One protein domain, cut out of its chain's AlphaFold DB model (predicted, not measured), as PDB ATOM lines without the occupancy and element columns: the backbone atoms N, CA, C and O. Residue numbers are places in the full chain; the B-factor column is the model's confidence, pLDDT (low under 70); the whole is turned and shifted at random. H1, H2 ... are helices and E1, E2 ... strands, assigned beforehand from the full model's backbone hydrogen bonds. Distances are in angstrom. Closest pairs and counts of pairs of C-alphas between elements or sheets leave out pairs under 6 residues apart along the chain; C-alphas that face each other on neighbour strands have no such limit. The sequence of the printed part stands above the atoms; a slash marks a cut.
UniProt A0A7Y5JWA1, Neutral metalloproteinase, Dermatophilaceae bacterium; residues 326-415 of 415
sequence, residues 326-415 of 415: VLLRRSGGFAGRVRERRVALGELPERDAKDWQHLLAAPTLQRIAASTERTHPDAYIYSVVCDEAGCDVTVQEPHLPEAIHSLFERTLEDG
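AT A GLANCE: This is residues 326 to 415 of the 415 residues of the protein "Neutral metalloproteinase" of Dermatophilaceae bacterium (UniProt A0A7Y5JWA1). What does the model look like? One slab of four antiparallel strands, in the order E2, E1, E3, E4, has H3 crossing over one face and H2 on that same face beside edge strand E4, in two layers, helices on one face of a sheet. H1 lies at one end of the slab, where it grazes the sheet and touches H3. What is it made of? The printed part has 90 residues with E1, E2, H1, H2, E3, E4, H3 in chain order, of mixed class; it is compact, with a radius of gyration of the C-alphas of 12.5 A and spans of 35 by 26 by 23 A.

HOW THE PARTS SIT: How do the strands pair? E1, residues 326 to 332, and E2, residues 339 to 344, form an antiparallel hairpin, with N 328 and O 341 within hydrogen-bond range at 2.9 A. E3, residues 380 to 386, is antiparallel to E1, with N 329 and O 383 at 2.9 A, and forms a hairpin with E4, residues 391 to 396, with N 384 and O 393 at 2.9 A. Where are the first helices? H1, residues 350 to 360, only grazes the sheet, and H2, residues 364 to 370, is over none of its strands, at a height over the sheet of 4.2 A, only just above its level; the closest C-alphas of H2 and E4 are Ala 369 and Val 395, 4.9 A apart. E2, H1, H2 and E3 make a split strand-helix-strand unit, two strands running the same way with E1 between them, its crossover right-handed. Where is the last helix? H3, residues 402 to 413, is over E2, E1 and E3 at a height over the sheet of 10.2 A, across the strands. With residues 407 to 411 alone it touches H1, the closest C-alphas being Asp 352 and Leu 407, 6.6 A apart. In H1, H2 and H3 every O i to N i+4 pair is within hydrogen-bond range.

IN THESE COORDINATES: Where does E1 begin? C-alpha 326 is at (93.096, 156.729, 131.943). Where does H3 end? C-alpha 413 is at (104.115, 159.372, 122.990). How long are the longer elements? From first to last C-alpha, E3 measures 20.1 A, E1 19.7 A and H3 16.2 A.

THE WHOLE: How far does it reach? The two C-alphas farthest apart are those of Gly 346 and Arg 374, 35.6 A; the printed part has no cut and no long link. Where is confidence low? Residues 372 to 375 and 414 to 415 are under 70 in pLDDT.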
ATOM      1  N   VAL A 326      93.596 156.025 133.123       96.50
ATOM      2  CA  VAL A 326      93.096 156.729 131.943       96.50
ATOM      3  C   VAL A 326      93.395 155.880 130.723       96.50
ATOM      4  O   VAL A 326      94.550 155.555 130.453       96.50
ATOM      5  N   LEU A 327      92.348 155.521 129.986       96.75
ATOM      6  CA  LEU A 327      92.464 155.086 128.603       96.75
ATOM      7  C   LEU A 327      92.289 156.321 127.722       96.75
ATOM      8  O   LEU A 327      91.201 156.894 127.657       96.75
ATOM      9  N   LEU A 328      93.370 156.722 127.061       96.75
ATOM     10  CA  LEU A 328      93.352 157.738 126.023       96.75
ATOM     11  C   LEU A 328      93.509 157.051 124.672       96.75
ATOM     12  O   LEU A 328      94.439 156.268 124.467       96.75
ATOM     13  N   ARG A 329      92.629 157.391 123.738       94.12
ATOM     14  CA  ARG A 329      92.671 156.897 122.369       94.12
ATOM     15  C   ARG A 329      92.491 158.046 121.391       94.12
ATOM     16  O   ARG A 329      91.605 158.868 121.577       94.12
ATOM     17  N   ARG A 330      93.303 158.070 120.338       92.00
ATOM     18  CA  ARG A 330      93.165 158.939 119.169       92.00
ATOM     19  C   ARG A 330      92.854 158.078 117.950       92.00
ATOM     20  O   ARG A 330      93.547 157.087 117.722       92.00
ATOM     21  N   SER A 331      91.828 158.431 117.190       87.56
ATOM     22  CA  SER A 331      91.391 157.703 115.989       87.56
ATOM     23  C   SER A 331      90.831 158.660 114.936       87.56
ATOM     24  O   SER A 331      90.756 159.863 115.183       87.56
ATOM     25  N   GLY A 332      90.425 158.135 113.779       84.38
ATOM     26  CA  GLY A 332      89.992 158.941 112.636       84.38
ATOM     27  C   GLY A 332      91.188 159.401 111.808       84.38
ATOM     28  O   GLY A 332      92.193 158.685 111.719       84.38
ATOM     29  N   GLY A 333      91.096 160.598 111.230       84.06
ATOM     30  CA  GLY A 333      92.038 161.019 110.198       84.06
ATOM     31  C   GLY A 333      91.705 160.388 108.852       84.06
ATOM     32  O   GLY A 333      91.209 159.266 108.813       84.06
ATOM     33  N   PHE A 334      92.113 161.027 107.760       80.25
ATOM     34  CA  PHE A 334      91.968 160.514 106.396       80.25
ATOM     35  C   PHE A 334      92.556 159.098 106.209       80.25
ATOM     36  O   PHE A 334      92.133 158.321 105.350       80.25
ATOM     37  N   ALA A 335      93.566 158.743 107.014       77.56
ATOM     38  CA  ALA A 335      94.209 157.428 107.022       77.56
ATOM     39  C   ALA A 335      93.601 156.424 108.030       77.56
ATOM     40  O   ALA A 335      94.083 155.293 108.109       77.56
ATOM     41  N   GLY A 336      92.612 156.821 108.839       75.62
ATOM     42  CA  GLY A 336      91.930 155.961 109.817       75.62
ATOM     43  C   GLY A 336      92.832 155.381 110.919       75.62
ATOM     44  O   GLY A 336      92.550 154.309 111.459       75.62
ATOM     45  N   ARG A 337      93.961 156.029 111.239       78.69
ATOM     46  CA  ARG A 337      94.974 155.479 112.162       78.69
ATOM     47  C   ARG A 337      94.526 155.586 113.617       78.69
ATOM     48  O   ARG A 337      94.054 156.631 114.060       78.69
ATOM     49  N   VAL A 338      94.782 154.532 114.392       84.94
ATOM     50  CA  VAL A 338      94.496 154.487 115.833       84.94
ATOM     51  C   VAL A 338      95.792 154.505 116.646       84.94
ATOM     52  O   VAL A 338      96.707 153.723 116.388       84.94
ATOM     53  N   ARG A 339      95.855 155.374 117.659       88.94
ATOM     54  CA  ARG A 339      96.850 155.352 118.744       88.94
ATOM     55  C   ARG A 339      96.111 155.249 120.068       88.94
ATOM     56  O   ARG A 339      95.188 156.022 120.308       88.94
ATOM     57  N   GLU A 340      96.518 154.339 120.939       94.06
ATOM     58  CA  GLU A 340      95.900 154.190 122.255       94.06
ATOM     59  C   GLU A 340      96.933 153.933 123.342       94.06
ATOM     60  O   GLU A 340      97.975 153.318 123.106       94.06
ATOM     61  N   ARG A 341      96.620 154.393 124.552       94.81
ATOM     62  CA  ARG A 341      97.377 154.075 125.753       94.81
ATOM     63  C   ARG A 341      96.450 154.022 126.956       94.81
ATOM     64  O   ARG A 341      95.662 154.936 127.189       94.81
ATOM     65  N   ARG A 342      96.608 152.972 127.761       96.12
ATOM     66  CA  ARG A 342      96.077 152.900 129.123       96.12
ATOM     67  C   ARG A 342      97.217 153.117 130.111       96.12
ATOM     68  O   ARG A 342      98.232 152.433 130.006       96.12
ATOM     69  N   VAL A 343      97.068 154.067 131.029       96.06
ATOM     70  CA  VAL A 343      98.130 154.452 131.973       96.06
ATOM     71  C   VAL A 343      97.552 154.874 133.324       96.06
ATOM     72  O   VAL A 343      96.483 155.491 133.379       96.06
ATOM     73  N   ALA A 344      98.254 154.549 134.414       96.94
ATOM     74  CA  ALA A 344      97.932 155.088 135.733       96.94
ATOM     75  C   ALA A 344      98.379 156.554 135.824       96.94
ATOM     76  O   ALA A 344      99.489 156.889 135.409       96.94
ATOM     77  N   LEU A 345      97.583 157.434 136.438       96.06
ATOM     78  CA  LEU A 345      97.972 158.846 136.584       96.06
ATOM     79  C   LEU A 345      99.317 159.028 137.309       96.06
ATOM     80  O   LEU A 345     100.071 159.935 136.976       96.06
ATOM     81  N   GLY A 346      99.646 158.160 138.266       95.75
ATOM     82  CA  GLY A 346     100.906 158.179 139.010       95.75
ATOM     83  C   GLY A 346     102.136 157.716 138.222       95.75
ATOM     84  O   GLY A 346     103.253 157.920 138.691       95.75
ATOM     85  N   GLU A 347     101.950 157.102 137.052       95.50
ATOM     86  CA  GLU A 347     103.040 156.688 136.154       95.50
ATOM     87  C   GLU A 347     103.435 157.797 135.171       95.50
ATOM     88  O   GLU A 347     104.507 157.736 134.568       95.50
ATOM     89  N   LEU A 348     102.594 158.823 135.021       95.88
ATOM     90  CA  LEU A 348     102.886 159.989 134.197       95.88
ATOM     91  C   LEU A 348     103.883 160.930 134.897       95.88
ATOM     92  O   LEU A 348     103.952 160.973 136.131       95.88
ATOM     93  N   PRO A 349     104.625 161.759 134.135       96.19
ATOM     94  CA  PRO A 349     105.390 162.861 134.706       96.19
ATOM     95  C   PRO A 349     104.528 163.715 135.648       96.19
ATOM     96  O   PRO A 349     103.373 164.003 135.346       96.19
ATOM     97  N   GLU A 350     105.094 164.175 136.772       95.38
ATOM     98  CA  GLU A 350     104.334 164.831 137.858       95.38
ATOM     99  C   GLU A 350     103.436 165.983 137.370       95.38
ATOM    100  O   GLU A 350     102.339 166.198 137.890       95.38
ATOM    101  N   ARG A 351     103.900 166.736 136.368       95.62
ATOM    102  CA  ARG A 351     103.117 167.807 135.747       95.62
ATOM    103  C   ARG A 351     101.901 167.261 134.999       95.62
ATOM    104  O   ARG A 351     100.794 167.730 135.241       95.62
ATOM    105  N   ASP A 352     102.103 166.273 134.137       96.56
ATOM    106  CA  ASP A 352     101.053 165.710 133.287       96.56
ATOM    107  C   ASP A 352     100.013 164.959 134.126       96.56
ATOM    108  O   ASP A 352      98.817 165.092 133.881       96.56
ATOM    109  N   ALA A 353     100.446 164.282 135.195       96.50
ATOM    110  CA  ALA A 353      99.555 163.696 136.194       96.50
ATOM    111  C   ALA A 353      98.608 164.746 136.808       96.50
ATOM    112  O   ALA A 353      97.397 164.533 136.878       96.50
ATOM    113  N   LYS A 354      99.137 165.913 137.213       95.75
ATOM    114  CA  LYS A 354      98.335 167.013 137.788       95.75
ATOM    115  C   LYS A 354      97.395 167.653 136.772       95.75
ATOM    116  O   LYS A 354      96.280 168.034 137.147       95.75
ATOM    117  N   ASP A 355      97.838 167.791 135.525       96.44
ATOM    118  CA  ASP A 355      97.029 168.346 134.439       96.44
ATOM    119  C   ASP A 355      95.852 167.402 134.118       96.44
ATOM    120  O   ASP A 355      94.708 167.855 134.054       96.44
ATOM    121  N   TRP A 356      96.087 166.086 134.053       96.94
ATOM    122  CA  TRP A 356      95.032 165.073 133.930       96.94
ATOM    123  C   TRP A 356      94.055 165.079 135.102       96.94
ATOM    124  O   TRP A 356      92.842 165.074 134.904       96.94
ATOM    125  N   GLN A 357      94.570 165.131 136.330       95.62
ATOM    126  CA  GLN A 357      93.752 165.216 137.539       95.62
ATOM    127  C   GLN A 357      92.818 166.432 137.520       95.62
ATOM    128  O   GLN A 357      91.643 166.305 137.861       95.62
ATOM    129  N   HIS A 358      93.307 167.602 137.091       94.50
ATOM    130  CA  HIS A 358      92.471 168.794 136.922       94.50
ATOM    131  C   HIS A 358      91.451 168.635 135.798       94.50
ATOM    132  O   HIS A 358      90.296 169.034 135.961       94.50
ATOM    133  N   LEU A 359      91.875 168.074 134.665       95.31
ATOM    134  CA  LEU A 359      91.023 167.886 133.499       95.31
ATOM    135  C   LEU A 359      89.847 166.950 133.802       95.31
ATOM    136  O   LEU A 359      88.721 167.269 133.432       95.31
ATOM    137  N   LEU A 360      90.103 165.849 134.513       95.06
ATOM    138  CA  LEU A 360      89.109 164.835 134.884       95.06
ATOM    139  C   LEU A 360      88.220 165.256 136.061       95.06
ATOM    140  O   LEU A 360      87.078 164.821 136.153       95.06
ATOM    141  N   ALA A 361      88.705 166.125 136.955       92.31
ATOM    142  CA  ALA A 361      87.921 166.607 138.097       92.31
ATOM    143  C   ALA A 361      86.794 167.587 137.708       92.31
ATOM    144  O   ALA A 361      85.939 167.908 138.538       92.31
ATOM    145  N   ALA A 362      86.791 168.092 136.472       90.12
ATOM    146  CA  ALA A 362      85.823 169.059 135.969       90.12
ATOM    147  C   ALA A 362      85.160 168.554 134.677       90.12
ATOM    148  O   ALA A 362      85.792 167.835 133.910       90.12
ATOM    149  N   PRO A 363      83.931 168.997 134.346       90.88
ATOM    150  CA  PRO A 363      83.244 168.567 133.127       90.88
ATOM    151  C   PRO A 363      83.783 169.286 131.870       90.88
ATOM    152  O   PRO A 363      83.022 169.723 131.008       90.88
ATOM    153  N   THR A 364      85.091 169.538 131.797       92.31
ATOM    154  CA  THR A 364      85.710 170.329 130.727       92.31
ATOM    155  C   THR A 364      85.631 169.601 129.392       92.31
ATOM    156  O   THR A 364      85.169 170.203 128.426       92.31
ATOM    157  N   LEU A 365      85.989 168.315 129.346       92.12
ATOM    158  CA  LEU A 365      85.906 167.517 128.121       92.12
ATOM    159  C   LEU A 365      84.457 167.329 127.660       92.12
ATOM    160  O   LEU A 365      84.169 167.462 126.477       92.12
ATOM    161  N   GLN A 366      83.526 167.124 128.591       91.44
ATOM    162  CA  GLN A 366      82.097 167.003 128.303       91.44
ATOM    163  C   GLN A 366      81.532 168.304 127.730       91.44
ATOM    164  O   GLN A 366      80.723 168.269 126.808       91.44
ATOM    165  N   ARG A 367      81.972 169.466 128.236       90.44
ATOM    166  CA  ARG A 367      81.595 170.764 127.658       90.44
ATOM    167  C   ARG A 367      82.151 170.946 126.250       90.44
ATOM    168  O   ARG A 367      81.409 171.433 125.410       90.44
ATOM    169  N   ILE A 368      83.401 170.550 125.998       88.94
ATOM    170  CA  ILE A 368      84.007 170.606 124.655       88.94
ATOM    171  C   ILE A 368      83.229 169.703 123.687       88.94
ATOM    172  O   ILE A 368      82.822 170.150 122.615       88.94
ATOM    173  N   ALA A 369      82.942 168.463 124.096       87.00
ATOM    174  CA  ALA A 369      82.136 167.529 123.317       87.00
ATOM    175  C   ALA A 369      80.747 168.112 123.004       87.00
ATOM    176  O   ALA A 369      80.325 168.127 121.852       87.00
ATOM    177  N   ALA A 370      80.065 168.674 124.008       83.31
ATOM    178  CA  ALA A 370      78.727 169.243 123.854       83.31
ATOM    179  C   ALA A 370      78.685 170.561 123.059       83.31
ATOM    180  O   ALA A 370      77.647 170.886 122.493       83.31
ATOM    181  N   SER A 371      79.780 171.329 123.010       72.25
ATOM    182  CA  SER A 371      79.866 172.564 122.213       72.25
ATOM    183  C   SER A 371      80.107 172.321 120.723       72.25
ATOM    184  O   SER A 371      80.221 173.273 119.954       72.25
ATOM    185  N   THR A 372      80.213 171.059 120.309       64.44
ATOM    186  CA  THR A 372      80.497 170.693 118.925       64.44
ATOM    187  C   THR A 372      79.215 170.783 118.091       64.44
ATOM    188  O   THR A 372      78.435 169.838 118.031       64.44
ATOM    189  N   GLU A 373      78.973 171.943 117.476       60.00
ATOM    190  CA  GLU A 373      77.789 172.181 116.628       60.00
ATOM    191  C   GLU A 373      77.876 171.493 115.255       60.00
ATOM    192  O   GLU A 373      76.846 171.282 114.614       60.00
ATOM    193  N   ARG A 374      79.088 171.151 114.792       65.12
ATOM    194  CA  ARG A 374      79.351 170.526 113.486       65.12
ATOM    195  C   ARG A 374      80.330 169.364 113.600       65.12
ATOM    196  O   ARG A 374      81.258 169.396 114.406       65.12
ATOM    197  N   THR A 375      80.106 168.336 112.793       69.69
ATOM    198  CA  THR A 375      81.066 167.251 112.570       69.69
ATOM    199  C   THR A 375      82.074 167.677 111.516       69.69
ATOM    200  O   THR A 375      81.651 168.173 110.476       69.69
ATOM    201  N   HIS A 376      83.364 167.458 111.773       79.62
ATOM    202  CA  HIS A 376      84.433 167.600 110.781       79.62
ATOM    203  C   HIS A 376      84.797 166.205 110.257       79.62
ATOM    204  O   HIS A 376      85.440 165.455 110.999       79.62
ATOM    205  N   PRO A 377      84.340 165.811 109.052       82.25
ATOM    206  CA  PRO A 377      84.803 164.588 108.395       82.25
ATOM    207  C   PRO A 377      86.332 164.550 108.332       82.25
ATOM    208  O   PRO A 377      86.969 165.603 108.287       82.25
ATOM    209  N   ASP A 378      86.911 163.355 108.413       82.25
ATOM    210  CA  ASP A 378      88.362 163.104 108.395       82.25
ATOM    211  C   ASP A 378      89.191 163.790 109.485       82.25
ATOM    212  O   ASP A 378      90.396 163.561 109.585       82.25
ATOM    213  N   ALA A 379      88.591 164.581 110.375       85.12
ATOM    214  CA  ALA A 379      89.295 165.097 111.532       85.12
ATOM    215  C   ALA A 379      89.585 163.965 112.525       85.12
ATOM    216  O   ALA A 379      88.790 163.046 112.739       85.12
ATOM    217  N   TYR A 380      90.729 164.054 113.201       87.94
ATOM    218  CA  TYR A 380      90.999 163.153 114.310       87.94
ATOM    219  C   TYR A 380      90.033 163.404 115.473       87.94
ATOM    220  O   TYR A 380      89.623 164.534 115.757       87.94
ATOM    221  N   ILE A 381      89.728 162.337 116.202       89.81
ATOM    222  CA  ILE A 381      88.971 162.373 117.450       89.81
ATOM    223  C   ILE A 381      89.796 161.776 118.582       89.81
ATOM    224  O   ILE A 381      90.635 160.898 118.372       89.81
ATOM    225  N   TYR A 382      89.513 162.231 119.796       93.00
ATOM    226  CA  TYR A 382      90.038 161.665 121.028       93.00
ATOM    227  C   TYR A 382      88.915 161.077 121.868       93.00
ATOM    228  O   TYR A 382      87.945 161.770 122.166       93.00
ATOM    229  N   SER A 383      89.081 159.829 122.296       93.44
ATOM    230  CA  SER A 383      88.266 159.178 123.318       93.44
ATOM    231  C   SER A 383      89.050 159.114 124.628       93.44
ATOM    232  O   SER A 383      90.220 158.721 124.653       93.44
ATOM    233  N   VAL A 384      88.404 159.539 125.711       96.19
ATOM    234  CA  VAL A 384      88.949 159.525 127.069       96.19
ATOM    235  C   VAL A 384      88.010 158.731 127.959       96.19
ATOM    236  O   VAL A 384      86.860 159.127 128.148       96.19
ATOM    237  N   VAL A 385      88.533 157.654 128.545       95.75
ATOM    238  CA  VAL A 385      87.817 156.832 129.524       95.75
ATOM    239  C   VAL A 385      88.597 156.790 130.836       95.75
ATOM    240  O   VAL A 385      89.773 156.423 130.866       95.75
ATOM    241  N   CYS A 386      87.937 157.162 131.929       95.56
ATOM    242  CA  CYS A 386      88.433 157.048 133.295       95.56
ATOM    243  C   CYS A 386      87.265 156.735 134.236       95.56
ATOM    244  O   CYS A 386      86.493 157.625 134.607       95.56
ATOM    245  N   ASP A 387      87.159 155.467 134.638       90.88
ATOM    246  CA  ASP A 387      86.051 154.958 135.454       90.88
ATOM    247  C   ASP A 387      85.960 155.666 136.816       90.88
ATOM    248  O   ASP A 387      84.871 156.027 137.259       90.88
ATOM    249  N   GLU A 388      87.103 155.919 137.470       90.44
ATOM    250  CA  GLU A 388      87.157 156.575 138.788       90.44
ATOM    251  C   GLU A 388      86.628 158.016 138.742       90.44
ATOM    252  O   GLU A 388      86.009 158.484 139.697       90.44
ATOM    253  N   ALA A 389      86.834 158.706 137.618       88.94
ATOM    254  CA  ALA A 389      86.338 160.061 137.398       88.94
ATOM    255  C   ALA A 389      84.945 160.097 136.740       88.94
ATOM    256  O   ALA A 389      84.423 161.183 136.489       88.94
ATOM    257  N   GLY A 390      84.352 158.941 136.411       89.88
ATOM    258  CA  GLY A 390      83.106 158.867 135.643       89.88
ATOM    259  C   GLY A 390      83.209 159.537 134.266       89.88
ATOM    260  O   GLY A 390      82.237 160.126 133.791       89.88
ATOM    261  N   CYS A 391      84.396 159.506 133.655       91.81
ATOM    262  CA  CYS A 391      84.660 160.120 132.361       91.81
ATOM    263  C   CYS A 391      84.598 159.052 131.267       91.81
ATOM    264  O   CYS A 391      85.360 158.094 131.304       91.81
ATOM    265  N   ASP A 392      83.699 159.240 130.308       93.31
ATOM    266  CA  ASP A 392      83.641 158.515 129.040       93.31
ATOM    267  C   ASP A 392      83.167 159.529 127.998       93.31
ATOM    268  O   ASP A 392      82.005 159.950 127.992       93.31
ATOM    269  N   VAL A 393      84.114 160.081 127.244       92.31
ATOM    270  CA  VAL A 393      83.856 161.222 126.364       92.31
ATOM    271  C   VAL A 393      84.687 161.134 125.100       92.31
ATOM    272  O   VAL A 393      85.869 160.800 125.134       92.31
ATOM    273  N   THR A 394      84.059 161.498 123.985       90.75
ATOM    274  CA  THR A 394      84.726 161.683 122.698       90.75
ATOM    275  C   THR A 394      84.698 163.157 122.320       90.75
ATOM    276  O   THR A 394      83.660 163.812 122.423       90.75
ATOM    277  N   VAL A 395      85.843 163.689 121.900       90.94
ATOM    278  CA  VAL A 395      86.036 165.087 121.499       90.94
ATOM    279  C   VAL A 395      86.754 165.145 120.155       90.94
ATOM    280  O   VAL A 395      87.681 164.375 119.912       90.94
ATOM    281  N   GLN A 396      86.344 166.060 119.280       87.31
ATOM    282  CA  GLN A 396      87.038 166.283 118.009       87.31
ATOM    283  C   GLN A 396      88.320 167.085 118.246       87.31
ATOM    284  O   GLN A 396      88.301 168.092 118.958       87.31
ATOM    285  N   GLU A 397      89.428 166.644 117.649       89.75
ATOM    286  CA  GLU A 397      90.748 167.258 117.806       89.75
ATOM    287  C   GLU A 397      90.764 168.758 117.459       89.75
ATOM    288  O   GLU A 397      91.305 169.516 118.265       89.75
ATOM    289  N   PRO A 398      90.121 169.237 116.372       85.44
ATOM    290  CA  PRO A 398      90.099 170.667 116.047       85.44
ATOM    291  C   PRO A 398      89.455 171.559 117.120       85.44
ATOM    292  O   PRO A 398      89.700 172.763 117.155       85.44
ATOM    293  N   HIS A 399      88.633 170.992 118.010       85.94
ATOM    294  CA  HIS A 399      87.993 171.723 119.106       85.94
ATOM    295  C   HIS A 399      88.798 171.688 120.409       85.94
ATOM    296  O   HIS A 399      88.405 172.324 121.393       85.94
ATOM    297  N   LEU A 400      89.913 170.953 120.453       89.25
ATOM    298  CA  LEU A 400      90.745 170.874 121.643       89.25
ATOM    299  C   LEU A 400      91.580 172.149 121.817       89.25
ATOM    300  O   LEU A 400      92.334 172.533 120.924       89.25
ATOM    301  N   PRO A 401      91.538 172.783 123.003       89.56
ATOM    302  CA  PRO A 401      92.528 173.784 123.366       89.56
ATOM    303  C   PRO A 401      93.945 173.203 123.301       89.56
ATOM    304  O   PRO A 401      94.175 172.089 123.778       89.56
ATOM    305  N   GLU A 402      94.908 173.994 122.821       87.44
ATOM    306  CA  GLU A 402      96.315 173.595 122.629       87.44
ATOM    307  C   GLU A 402      96.923 172.898 123.861       87.44
ATOM    308  O   GLU A 402      97.629 171.900 123.737       87.44
ATOM    309  N   ALA A 403      96.610 173.380 125.069       91.44
ATOM    310  CA  ALA A 403      97.105 172.789 126.312       91.44
ATOM    311  C   ALA A 403      96.594 171.353 126.550       91.44
ATOM    312  O   ALA A 403      97.352 170.518 127.042       91.44
ATOM    313  N   ILE A 404      95.333 171.069 126.199       94.94
ATOM    314  CA  ILE A 404      94.731 169.732 126.329       94.94
ATOM    315  C   ILE A 404      95.261 168.823 125.223       94.94
ATOM    316  O   ILE A 404      95.691 167.710 125.513       94.94
ATOM    317  N   HIS A 405      95.303 169.315 123.981       92.75
ATOM    318  CA  HIS A 405      95.877 168.571 122.858       92.75
ATOM    319  C   HIS A 405      97.328 168.157 123.140       92.75
ATOM    320  O   HIS A 405      97.665 166.979 123.072       92.75
ATOM    321  N   SER A 406      98.156 169.090 123.618       91.50
ATOM    322  CA  SER A 406      99.548 168.812 123.990       91.50
ATOM    323  C   SER A 406      99.675 167.778 125.114       91.50
ATOM    324  O   SER A 406     100.636 167.011 125.133       91.50
ATOM    325  N   LEU A 407      98.762 167.783 126.093       95.81
ATOM    326  CA  LEU A 407      98.730 166.774 127.157       95.81
ATOM    327  C   LEU A 407      98.409 165.388 126.584       95.81
ATOM    328  O   LEU A 407      99.043 164.406 126.969       95.81
ATOM    329  N   PHE A 408      97.446 165.314 125.665       95.81
ATOM    330  CA  PHE A 408      97.046 164.066 125.024       95.81
ATOM    331  C   PHE A 408      98.177 163.477 124.178       95.81
ATOM    332  O   PHE A 408      98.493 162.301 124.343       95.81
ATOM    333  N   GLU A 409      98.844 164.292 123.361       92.06
ATOM    334  CA  GLU A 409      99.974 163.835 122.542       92.06
ATOM    335  C   GLU A 409     101.113 163.275 123.403       92.06
ATOM    336  O   GLU A 409     101.511 162.130 123.199       92.06
ATOM    337  N   ARG A 410     101.556 163.994 124.449       94.00
ATOM    338  CA  ARG A 410     102.590 163.480 125.378       94.00
ATOM    339  C   ARG A 410     102.171 162.176 126.051       94.00
ATOM    340  O   ARG A 410     102.964 161.246 126.178       94.00
ATOM    341  N   THR A 411     100.897 162.080 126.432       94.62
ATOM    342  CA  THR A 411     100.347 160.855 127.022       94.62
ATOM    343  C   THR A 411     100.438 159.686 126.038       94.62
ATOM    344  O   THR A 411     100.758 158.580 126.459       94.62
ATOM    345  N   LEU A 412     100.215 159.905 124.740       92.25
ATOM    346  CA  LEU A 412     100.318 158.871 123.705       92.25
ATOM    347  C   LEU A 412     101.750 158.617 123.193       92.25
ATOM    348  O   LEU A 412     101.954 157.624 122.498       92.25
ATOM    349  N   GLU A 413     102.716 159.503 123.444       82.25
ATOM    350  CA  GLU A 413     104.115 159.372 122.990       82.25
ATOM    351  C   GLU A 413     105.014 158.621 123.981       82.25
ATOM    352  O   GLU A 413     105.876 157.857 123.555       82.25
ATOM    353  N   ASP A 414     104.807 158.784 125.292       63.12
ATOM    354  CA  ASP A 414     105.673 158.205 126.336       63.12
ATOM    355  C   ASP A 414     105.417 156.695 126.603       63.12
ATOM    356  O   ASP A 414     105.562 156.232 127.741       63.12
ATOM    357  N   GLY A 415     104.942 155.948 125.597       45.38
ATOM    358  CA  GLY A 415     104.468 154.554 125.679       45.38
ATOM    359  C   GLY A 415     105.406 153.511 125.083       45.38
ATOM    360  O   GLY A 415     106.046 153.802 124.049       45.38
TER     361      GLY A 415